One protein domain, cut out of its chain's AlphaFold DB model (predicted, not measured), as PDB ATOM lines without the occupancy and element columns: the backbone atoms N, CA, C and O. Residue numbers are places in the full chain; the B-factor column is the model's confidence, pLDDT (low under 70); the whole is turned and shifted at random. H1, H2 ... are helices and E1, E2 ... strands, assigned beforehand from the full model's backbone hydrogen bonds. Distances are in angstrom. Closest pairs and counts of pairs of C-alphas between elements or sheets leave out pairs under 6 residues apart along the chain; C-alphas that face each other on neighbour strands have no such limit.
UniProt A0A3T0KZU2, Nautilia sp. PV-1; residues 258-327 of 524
ATOM      1  N   ALA A 258      37.412  -8.199 -19.270       97.38
ATOM      2  CA  ALA A 258      36.355  -7.315 -19.746       97.38
ATOM      3  C   ALA A 258      35.958  -6.275 -18.681       97.38
ATOM      4  O   ALA A 258      35.846  -5.093 -18.993       97.38
ATOM      5  N   SER A 259      35.829  -6.667 -17.408       97.38
ATOM      6  CA  SER A 259      35.592  -5.717 -16.312       97.38
ATOM      7  C   SER A 259      36.802  -4.830 -15.998       97.38
ATOM      8  O   SER A 259      36.613  -3.661 -15.669       97.38
ATOM      9  N   ALA A 260      38.027  -5.352 -16.099       97.19
ATOM     10  CA  ALA A 260      39.258  -4.598 -15.853       97.19
ATOM     11  C   ALA A 260      39.471  -3.479 -16.874       97.19
ATOM     12  O   ALA A 260      39.956  -2.423 -16.497       97.19
ATOM     13  N   GLU A 261      39.049  -3.677 -18.123       96.56
ATOM     14  CA  GLU A 261      39.152  -2.690 -19.208       96.56
ATOM     15  C   GLU A 261      37.843  -1.929 -19.458       96.56
ATOM     16  O   GLU A 261      37.796  -1.005 -20.263       96.56
ATOM     17  N   GLY A 262      36.756  -2.298 -18.774       96.00
ATOM     18  CA  GLY A 262      35.427  -1.732 -19.023       96.00
ATOM     19  C   GLY A 262      34.879  -2.051 -20.421       96.00
ATOM     20  O   GLY A 262      34.088  -1.279 -20.963       96.00
ATOM     21  N   LEU A 263      35.286  -3.183 -21.005       97.31
ATOM     22  CA  LEU A 263      34.843  -3.651 -22.316       97.31
ATOM     23  C   LEU A 263      33.441  -4.268 -22.213       97.31
ATOM     24  O   LEU A 263      33.259  -5.404 -21.767       97.31
ATOM     25  N   ILE A 264      32.429  -3.518 -22.643       97.06
ATOM     26  CA  ILE A 264      31.031  -3.948 -22.558       97.06
ATOM     27  C   ILE A 264      30.612  -4.718 -23.804       97.06
ATOM     28  O   ILE A 264      30.046  -5.799 -23.690       97.06
ATOM     29  N   VAL A 265      30.898  -4.189 -24.987       97.44
ATOM     30  CA  VAL A 265      30.617  -4.823 -26.276       97.44
ATOM     31  C   VAL A 265      31.939  -5.297 -26.858       97.44
ATOM     32  O   VAL A 265      32.856  -4.495 -27.027       97.44
ATOM     33  N   GLY A 266      32.061  -6.592 -27.137       97.19
ATOM     34  CA  GLY A 266      33.284  -7.158 -27.683       97.19
ATOM     35  C   GLY A 266      33.558  -6.667 -29.093       97.19
ATOM     36  O   GLY A 266      32.652  -6.462 -29.905       97.19
ATOM     37  N   GLU A 267      34.837  -6.511 -29.401       96.69
ATOM     38  CA  GLU A 267      35.289  -5.984 -30.680       96.69
ATOM     39  C   GLU A 267      36.631  -6.585 -31.106       96.69
ATOM     40  O   GLU A 267      37.354  -7.209 -30.323       96.69
ATOM     41  N   LYS A 268      36.938  -6.460 -32.402       97.31
ATOM     42  CA  LYS A 268      38.263  -6.784 -32.942       97.31
ATOM     43  C   LYS A 268      39.156  -5.563 -32.808       97.31
ATOM     44  O   LYS A 268      38.710  -4.463 -33.107       97.31
ATOM     45  N   GLY A 269      40.414  -5.773 -32.435       96.62
ATOM     46  CA  GLY A 269      41.314  -4.652 -32.173       96.62
ATOM     47  C   GLY A 269      40.886  -3.822 -30.971       96.62
ATOM     48  O   GLY A 269      41.038  -2.601 -30.984       96.62
ATOM     49  N   ALA A 270      40.373  -4.501 -29.942       97.19
ATOM     50  CA  ALA A 270      39.939  -3.884 -28.704       97.19
ATOM     51  C   ALA A 270      41.076  -3.032 -28.107       97.19
ATOM     52  O   ALA A 270      42.233  -3.487 -28.059       97.19
ATOM     53  N   PRO A 271      40.783  -1.789 -27.690       96.75
ATOM     54  CA  PRO A 271      41.773  -0.905 -27.097       96.75
ATOM     55  C   PRO A 271      42.066  -1.281 -25.640       96.75
ATOM     56  O   PRO A 271      41.220  -1.869 -24.973       96.75
ATOM     57  N   ILE A 272      43.240  -0.883 -25.141       96.19
ATOM     58  CA  ILE A 272      43.431  -0.683 -23.691       96.19
ATOM     59  C   ILE A 272      42.976   0.730 -23.350       96.19
ATOM     60  O   ILE A 272      43.308   1.678 -24.073       96.19
ATOM     61  N   VAL A 273      42.274   0.895 -22.235       95.19
ATOM     62  CA  VAL A 273      41.952   2.223 -21.704       95.19
ATOM     63  C   VAL A 273      43.155   2.728 -20.903       95.19
ATOM     64  O   VAL A 273      43.462   2.244 -19.832       95.19
ATOM     65  N   ALA A 274      43.896   3.718 -21.398       93.06
ATOM     66  CA  ALA A 274      45.031   4.261 -20.645       93.06
ATOM     67  C   ALA A 274      44.567   5.048 -19.406       93.06
ATOM     68  O   ALA A 274      45.185   4.990 -18.343       93.06
ATOM     69  N   ILE A 275      43.480   5.813 -19.554       93.44
ATOM     70  CA  ILE A 275      42.840   6.600 -18.492       93.44
ATOM     71  C   ILE A 275      41.340   6.598 -18.767       93.44
ATOM     72  O   ILE A 275      40.937   6.925 -19.880       93.44
ATOM     73  N   GLY A 276      40.504   6.296 -17.774       93.62
ATOM     74  CA  GLY A 276      39.055   6.326 -17.955       93.62
ATOM     75  C   GLY A 276      38.262   6.471 -16.662       93.62
ATOM     76  O   GLY A 276      38.759   6.198 -15.571       93.62
ATOM     77  N   ILE A 277      37.015   6.918 -16.804       95.94
ATOM     78  CA  ILE A 277      36.013   6.975 -15.734       95.94
ATOM     79  C   ILE A 277      34.815   6.131 -16.188       95.94
ATOM     80  O   ILE A 277      33.990   6.633 -16.967       95.94
ATOM     81  N   PRO A 278      34.718   4.856 -15.763       94.81
ATOM     82  CA  PRO A 278      33.610   3.991 -16.140       94.81
ATOM     83  C   PRO A 278      32.294   4.460 -15.510       94.81
ATOM     84  O   PRO A 278      32.253   4.947 -14.378       94.81
ATOM     85  N   LYS A 279      31.200   4.283 -16.248       94.06
ATOM     86  CA  LYS A 279      29.820   4.458 -15.790       94.06
ATOM     87  C   LYS A 279      29.212   3.099 -15.469       94.06
ATOM     88  O   LYS A 279      29.532   2.093 -16.096       94.06
ATOM     89  N   THR A 280      28.269   3.085 -14.536       91.75
ATOM     90  CA  THR A 280      27.416   1.914 -14.331       91.75
ATOM     91  C   THR A 280      26.442   1.803 -15.498       91.75
ATOM     92  O   THR A 280      25.602   2.682 -15.691       91.75
ATOM     93  N   VAL A 281      26.555   0.723 -16.266       92.75
ATOM     94  CA  VAL A 281      25.678   0.399 -17.398       92.75
ATOM     95  C   VAL A 281      25.213  -1.051 -17.290       92.75
ATOM     96  O   VAL A 281      25.862  -1.853 -16.620       92.75
ATOM     97  N   ASP A 282      24.102  -1.392 -17.945       92.75
ATOM     98  CA  ASP A 282      23.667  -2.784 -18.105       92.75
ATOM     99  C   ASP A 282      24.329  -3.375 -19.361       92.75
ATOM    100  O   ASP A 282      23.989  -2.963 -20.480       92.75
ATOM    101  N   PRO A 283      25.262  -4.337 -19.231       90.88
ATOM    102  CA  PRO A 283      25.956  -4.896 -20.383       90.88
ATOM    103  C   PRO A 283      25.031  -5.557 -21.401       90.88
ATOM    104  O   PRO A 283      25.332  -5.555 -22.591       90.88
ATOM    105  N   ARG A 284      23.881  -6.081 -20.964       91.88
ATOM    106  CA  ARG A 284      22.960  -6.838 -21.824       91.88
ATOM    107  C   ARG A 284      22.335  -5.962 -22.903       91.88
ATOM    108  O   ARG A 284      22.073  -6.434 -24.010       91.88
ATOM    109  N   THR A 285      22.104  -4.691 -22.582       93.12
ATOM    110  CA  THR A 285      21.374  -3.737 -23.429       93.12
ATOM    111  C   THR A 285      22.269  -2.652 -24.019       93.12
ATOM    112  O   THR A 285      21.917  -2.076 -25.049       93.12
ATOM    113  N   THR A 286      23.448  -2.415 -23.437       93.44
ATOM    114  CA  THR A 286      24.410  -1.417 -23.925       93.44
ATOM    115  C   THR A 286      24.781  -1.673 -25.392       93.44
ATOM    116  O   THR A 286      25.044  -2.808 -25.807       93.44
ATOM    117  N   ALA A 287      24.756  -0.613 -26.206       91.62
ATOM    118  CA  ALA A 287      24.953  -0.711 -27.655       91.62
ATOM    119  C   ALA A 287      26.405  -0.473 -28.093       91.62
ATOM    120  O   ALA A 287      26.807  -0.969 -29.140       91.62
ATOM    121  N   SER A 288      27.184   0.279 -27.310       93.00
ATOM    122  CA  SER A 288      28.576   0.626 -27.626       93.00
ATOM    123  C   SER A 288      29.406   0.869 -26.366       93.00
ATOM    124  O   SER A 288      28.869   1.255 -25.326       93.00
ATOM    125  N   ASN A 289      30.726   0.702 -26.481       93.12
ATOM    126  CA  ASN A 289      31.668   0.957 -25.389       93.12
ATOM    127  C   ASN A 289      31.737   2.442 -24.989       93.12
ATOM    128  O   ASN A 289      32.065   2.748 -23.850       93.12
ATOM    129  N   ASP A 290      31.362   3.383 -25.860       91.00
ATOM    130  CA  ASP A 290      31.354   4.817 -25.525       91.00
ATOM    131  C   ASP A 290      30.322   5.170 -24.447       91.00
ATOM    132  O   ASP A 290      30.535   6.072 -23.637       91.00
ATOM    133  N   GLN A 291      29.218   4.417 -24.373       91.81
ATOM    134  CA  GLN A 291      28.209   4.581 -23.322       91.81
ATOM    135  C   GLN A 291      28.735   4.159 -21.943       91.81
ATOM    136  O   GLN A 291      28.245   4.648 -20.923       91.81
ATOM    137  N   ALA A 292      29.748   3.288 -21.913       92.44
ATOM    138  CA  ALA A 292      30.329   2.742 -20.694       92.44
ATOM    139  C   ALA A 292      31.272   3.718 -19.976       92.44
ATOM    140  O   ALA A 292      31.684   3.437 -18.854       92.44
ATOM    141  N   PHE A 293      31.589   4.875 -20.569       95.56
ATOM    142  CA  PHE A 293      32.535   5.835 -20.001       95.56
ATOM    143  C   PHE A 293      31.963   7.257 -19.930       95.56
ATOM    144  O   PHE A 293      31.169   7.706 -20.759       95.56
ATOM    145  N   ALA A 294      32.347   7.995 -18.888       94.19
ATOM    146  CA  ALA A 294      32.191   9.450 -18.841       94.19
ATOM    147  C   ALA A 294      33.313  10.152 -19.611       94.19
ATOM    148  O   ALA A 294      33.087  11.177 -20.246       94.19
ATOM    149  N   PHE A 295      34.507   9.569 -19.551       93.94
ATOM    150  CA  PHE A 295      35.721  10.017 -20.209       93.94
ATOM    151  C   PHE A 295      36.640   8.807 -20.375       93.94
ATOM    152  O   PHE A 295      36.692   7.968 -19.469       93.94
ATOM    153  N   LYS A 296      37.355   8.722 -21.499       95.06
ATOM    154  CA  LYS A 296      38.374   7.698 -21.737       95.06
ATOM    155  C   LYS A 296      39.442   8.188 -22.715       95.06
ATOM    156  O   LYS A 296      39.149   8.971 -23.616       95.06
ATOM    157  N   ILE A 297      40.665   7.709 -22.530       95.31
ATOM    158  CA  ILE A 297      41.779   7.785 -23.475       95.31
ATOM    159  C   ILE A 297      42.170   6.347 -23.782       95.31
ATOM    160  O   ILE A 297      42.477   5.588 -22.865       95.31
ATOM    161  N   GLU A 298      42.165   5.987 -25.058       95.88
ATOM    162  CA  GLU A 298      42.345   4.613 -25.517       95.88
ATOM    163  C   GLU A 298      43.626   4.453 -26.335       95.88
ATOM    164  O   GLU A 298      44.047   5.356 -27.060       95.88
ATOM    165  N   LEU A 299      44.225   3.268 -26.232       96.06
ATOM    166  CA  LEU A 299      45.328   2.807 -27.062       96.06
ATOM    167  C   LEU A 299      44.805   1.681 -27.977       96.06
ATOM    168  O   LEU A 299      44.644   0.551 -27.502       96.06
ATOM    169  N   PRO A 300      44.507   1.966 -29.262       96.06
ATOM    170  CA  PRO A 300      43.853   1.017 -30.168       96.06
ATOM    171  C   PRO A 300      44.600  -0.313 -30.321       96.06
ATOM    172  O   PRO A 300      45.824  -0.332 -30.435       96.06
ATOM    173  N   GLY A 301      43.865  -1.431 -30.345       96.19
ATOM    174  CA  GLY A 301      44.404  -2.779 -30.574       96.19
ATOM    175  C   GLY A 301      45.226  -3.384 -29.431       96.19
ATOM    176  O   GLY A 301      45.548  -4.575 -29.473       96.19
ATOM    177  N   MET A 302      45.564  -2.603 -28.403       97.31
ATOM    178  CA  MET A 302      46.472  -3.051 -27.346       97.31
ATOM    179  C   MET A 302      45.876  -4.148 -26.463       97.31
ATOM    180  O   MET A 302      46.622  -5.013 -26.014       97.31
ATOM    181  N   LEU A 303      44.554  -4.181 -26.259       97.06
ATOM    182  CA  LEU A 303      43.923  -5.224 -25.445       97.06
ATOM    183  C   LEU A 303      43.848  -6.540 -26.219       97.06
ATOM    184  O   LEU A 303      44.096  -7.605 -25.658       97.06
ATOM    185  N   SER A 304      43.585  -6.473 -27.526       97.50
ATOM    186  CA  SER A 304      43.693  -7.636 -28.412       97.50
ATOM    187  C   SER A 304      45.119  -8.198 -28.439       97.50
ATOM    188  O   SER A 304      45.306  -9.416 -28.371       97.50
ATOM    189  N   LEU A 305      46.140  -7.334 -28.474       97.81
ATOM    190  CA  LEU A 305      47.538  -7.760 -28.389       97.81
ATOM    191  C   LEU A 305      47.859  -8.414 -27.034       97.81
ATOM    192  O   LEU A 305      48.424  -9.506 -27.014       97.81
ATOM    193  N   LEU A 306      47.461  -7.781 -25.927       96.31
ATOM    194  CA  LEU A 306      47.676  -8.273 -24.565       96.31
ATOM    195  C   LEU A 306      46.992  -9.630 -24.345       96.31
ATOM    196  O   LEU A 306      47.636 -10.611 -23.996       96.31
ATOM    197  N   GLY A 307      45.687  -9.704 -24.609       94.69
ATOM    198  CA  GLY A 307      44.866 -10.862 -24.263       94.69
ATOM    199  C   GLY A 307      44.925 -12.027 -25.252       94.69
ATOM    200  O   GLY A 307      44.579 -13.149 -24.891       94.69
ATOM    201  N   LYS A 308      45.319 -11.789 -26.512       96.38
ATOM    202  CA  LYS A 308      45.258 -12.807 -27.583       96.38
ATOM    203  C   LYS A 308      46.532 -12.909 -28.426       96.38
ATOM    204  O   LYS A 308      46.541 -13.657 -29.401       96.38
ATOM    205  N   ARG A 309      47.585 -12.148 -28.101       97.38
ATOM    206  CA  ARG A 309      48.847 -12.061 -28.873       97.38
ATOM    207  C   ARG A 309      48.657 -11.674 -30.347       97.38
ATOM    208  O   ARG A 309      49.522 -11.924 -31.181       97.38
ATOM    209  N   ASN A 310      47.535 -11.036 -30.680       97.50
ATOM    210  CA  ASN A 310      47.218 -10.580 -32.030       97.50
ATOM    211  C   ASN A 310      46.391  -9.293 -31.961       97.50
ATOM    212  O   ASN A 310      45.268  -9.298 -31.465       97.50
ATOM    213  N   ILE A 311      46.929  -8.208 -32.524       97.31
ATOM    214  CA  ILE A 311      46.329  -6.866 -32.481       97.31
ATOM    215  C   ILE A 311      44.929  -6.788 -33.107       97.31
ATOM    216  O   ILE A 311      44.175  -5.891 -32.773       97.31
ATOM    217  N   ASN A 312      44.552  -7.722 -33.986       97.12
ATOM    218  CA  ASN A 312      43.247  -7.750 -34.657       97.12
ATOM    219  C   ASN A 312      42.313  -8.847 -34.118       97.12
ATOM    220  O   ASN A 312      41.245  -9.095 -34.691       97.12
ATOM    221  N   ALA A 313      42.710  -9.544 -33.050       97.00
ATOM    222  CA  ALA A 313      41.889 -10.583 -32.443       97.00
ATOM    223  C   ALA A 313      40.624 -10.001 -31.806       97.00
ATOM    224  O   ALA A 313      40.604  -8.861 -31.338       97.00
ATOM    225  N   PHE A 314      39.569 -10.811 -31.783       97.69
ATOM    226  CA  PHE A 314      38.345 -10.481 -31.068       97.69
ATOM    227  C   PHE A 314      38.548 -10.677 -29.564       97.69
ATOM    228  O   PHE A 314      39.012 -11.738 -29.136       97.69
ATOM    229  N   VAL A 315      38.174  -9.669 -28.782       98.00
ATOM    230  CA  VAL A 315      38.095  -9.761 -27.322       98.00
ATOM    231  C   VAL A 315      36.620  -9.669 -26.936       98.00
ATOM    232  O   VAL A 315      35.965  -8.700 -27.322       98.00
ATOM    233  N   PRO A 316      36.067 -10.668 -26.226       97.81
ATOM    234  CA  PRO A 316      34.666 -10.641 -25.833       97.81
ATOM    235  C   PRO A 316      34.419  -9.573 -24.766       97.81
ATOM    236  O   PRO A 316      35.161  -9.485 -23.788       97.81
ATOM    237  N   GLY A 317      33.359  -8.788 -24.946       97.62
ATOM    238  CA  GLY A 317      32.873  -7.865 -23.929       97.62
ATOM    239  C   GLY A 317      31.876  -8.544 -22.996       97.62
ATOM    240  O   GLY A 317      31.400  -9.654 -23.252       97.62
ATOM    241  N   LEU A 318      31.506  -7.860 -21.916       97.62
ATOM    242  CA  LEU A 318      30.524  -8.375 -20.954       97.62
ATOM    243  C   LEU A 318      29.177  -8.744 -21.597       97.62
ATOM    244  O   LEU A 318      28.548  -9.714 -21.185       97.62
ATOM    245  N   LYS A 319      28.751  -8.027 -22.640       97.19
ATOM    246  CA  LYS A 319      27.546  -8.339 -23.412       97.19
ATOM    247  C   LYS A 319      27.635  -9.700 -24.092       97.19
ATOM    248  O   LYS A 319      26.676 -10.459 -24.025       97.19
ATOM    249  N   ASP A 320      28.766 -10.006 -24.725       97.50
ATOM    250  CA  ASP A 320      28.990 -11.293 -25.393       97.50
ATOM    251  C   ASP A 320      29.020 -12.439 -24.386       97.50
ATOM    252  O   ASP A 320      28.506 -13.518 -24.659       97.50
ATOM    253  N   LEU A 321      29.616 -12.195 -23.218       96.81
ATOM    254  CA  LEU A 321      29.759 -13.188 -22.155       96.81
ATOM    255  C   LEU A 321      28.430 -13.482 -21.450       96.81
ATOM    256  O   LEU A 321      28.222 -14.608 -21.015       96.81
ATOM    257  N   VAL A 322      27.530 -12.498 -21.352       97.06
ATOM    258  CA  VAL A 322      26.204 -12.673 -20.733       97.06
ATOM    259  C   VAL A 322      25.172 -13.175 -21.741       97.06
ATOM    260  O   VAL A 322      24.519 -14.182 -21.491       97.06
ATOM    261  N   ASN A 323      25.033 -12.513 -22.893       97.12
ATOM    262  CA  ASN A 323      24.004 -12.846 -23.888       97.12
ATOM    263  C   ASN A 323      24.432 -13.977 -24.840       97.12
ATOM    264  O   ASN A 323      23.647 -14.403 -25.686       97.12
ATOM    265  N   GLY A 324      25.681 -14.432 -24.744       96.94
ATOM    266  CA  GLY A 324      26.281 -15.363 -25.685       96.94
ATOM    267  C   GLY A 324      26.714 -14.690 -26.989       96.94
ATOM    268  O   GLY A 324      26.229 -13.634 -27.399       96.94
ATOM    269  N   ASN A 325      27.639 -15.347 -27.682       96.75
ATOM    270  CA  ASN A 325      28.084 -14.955 -29.010       96.75
ATOM    271  C   ASN A 325      28.438 -16.210 -29.829       96.75
ATOM    272  O   ASN A 325      29.579 -16.686 -29.782       96.75
ATOM    273  N   PRO A 326      27.481 -16.747 -30.613       94.44
ATOM    274  CA  PRO A 326      27.672 -17.981 -31.375       94.44
ATOM    275  C   PRO A 326      28.817 -17.914 -32.389       94.44
ATOM    276  O   PRO A 326      29.463 -18.925 -32.648       94.44
ATOM    277  N   LYS A 327      29.117 -16.723 -32.929       95.25
ATOM    278  CA  LYS A 327      30.211 -16.523 -33.892       95.25
ATOM    279  C   LYS A 327      31.578 -16.875 -33.302       95.25
ATOM    280  O   LYS A 327      32.470 -17.269 -34.046       95.25
TER     281      LYS A 327
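AT A GLANCE: This is residues 258 to 327 of the 524 residues of a protein of Nautilia sp. PV-1 (UniProt A0A3T0KZU2). The domain is a flat, rough ring of chain: a two-stranded ribbon, E1 and E2, makes one side, with H2 near one end of the ribbon and H3 near the other. The short helix H1 lies over the middle of the ring, and H4 sits on the side away from the ribbon, where the unnamed stretches before E1 and before H4 run close together at residues 267 to 268 and 314 to 315. The printed part has 70 residues, with four named helices and two named strands in the order H1, E1, H2, E2, H3, H4; the sheet has the order E1 - E2 and is antiparallel. The class is mixed, helices and strands, with 35 residues in named elements. The whole is compact, with a radius of gyration of the C-alphas of 11.3 A, and its C-alphas span 31 by 29 by 16 A.

HOW THE PARTS SIT: H1, residues 258 to 261, comes nearest to E1, residues 272 to 278, at the C-alphas of Glu 261 and Val 273, 6.2 A apart. H2, residues 289 to 292, comes nearest to E1 at the C-alphas of Pro 278 and Ala 292, 5.8 A apart. E2, residues 293 to 299, is the antiparallel neighbour of E1, with 175 degrees between their N-to-C directions. C-alphas 276 and 296 face each other at 4.1 A. Across this pair N 274 and O 297 are 2.8 A apart and N 294 and O 277 are 2.9 A apart, both within hydrogen-bond range. H3, residues 302 to 308, comes nearest to E1 at the C-alphas of Ile 272 and Leu 303, 4.9 A apart. H1 and H3 are apart, but only just, with their closest C-alphas 8.3 A apart. H4, residues 318 to 323, is close to H1 but not clearly touching it, with 2 pairs of C-alphas within 8 A; the closest are those of Ala 258 and Leu 318, 6.0 A apart. H4 is apart from E1, E2, H2 and H3, and no two helices touch. In H3 and H4 every pair of O i and N i+4 is within hydrogen-bond range. H1 and H2 are too short for such a pair; the single pair of O i and N i+3 is within range in H2 and not in H1.

IN THESE COORDINATES: H1 begins at C-alpha 258, at (36.355, -7.315, -19.746), and has four residues. E1 begins at C-alpha 272, at (43.431, -0.683, -23.691), and measures 13.2 A from first to last C-alpha. H2 also has four residues, and E2 follows it directly, from Phe 293 to Leu 299, with 14.9 A from first to last C-alpha. H3, from Met 302 to Lys 308, is the longest helix by residues and measures 9.8 A. H4, from Leu 318, measures 8.4 A and ends at C-alpha 323, at (24.004, -12.846, -23.888).

THE WHOLE: The two C-alphas farthest apart, those of Ile 275 and Pro 326, are 31.6 A apart, and the outline is flat. The first and last printed C-alphas, those of Ala 258 and Lys 327, are 18.0 A apart. The printed part has no cut. The links from H2 to E2 and from E2 to H3 are tight; those from H1 to E1, from E1 to H2 and from H3 to H4 are short, and no link is long. Residues 267 to 268 pair with residues 314 to 315, antiparallel, outside the named strands. The mean pLDDT of the printed part of this model is 95.6, and no printed residue is under 70.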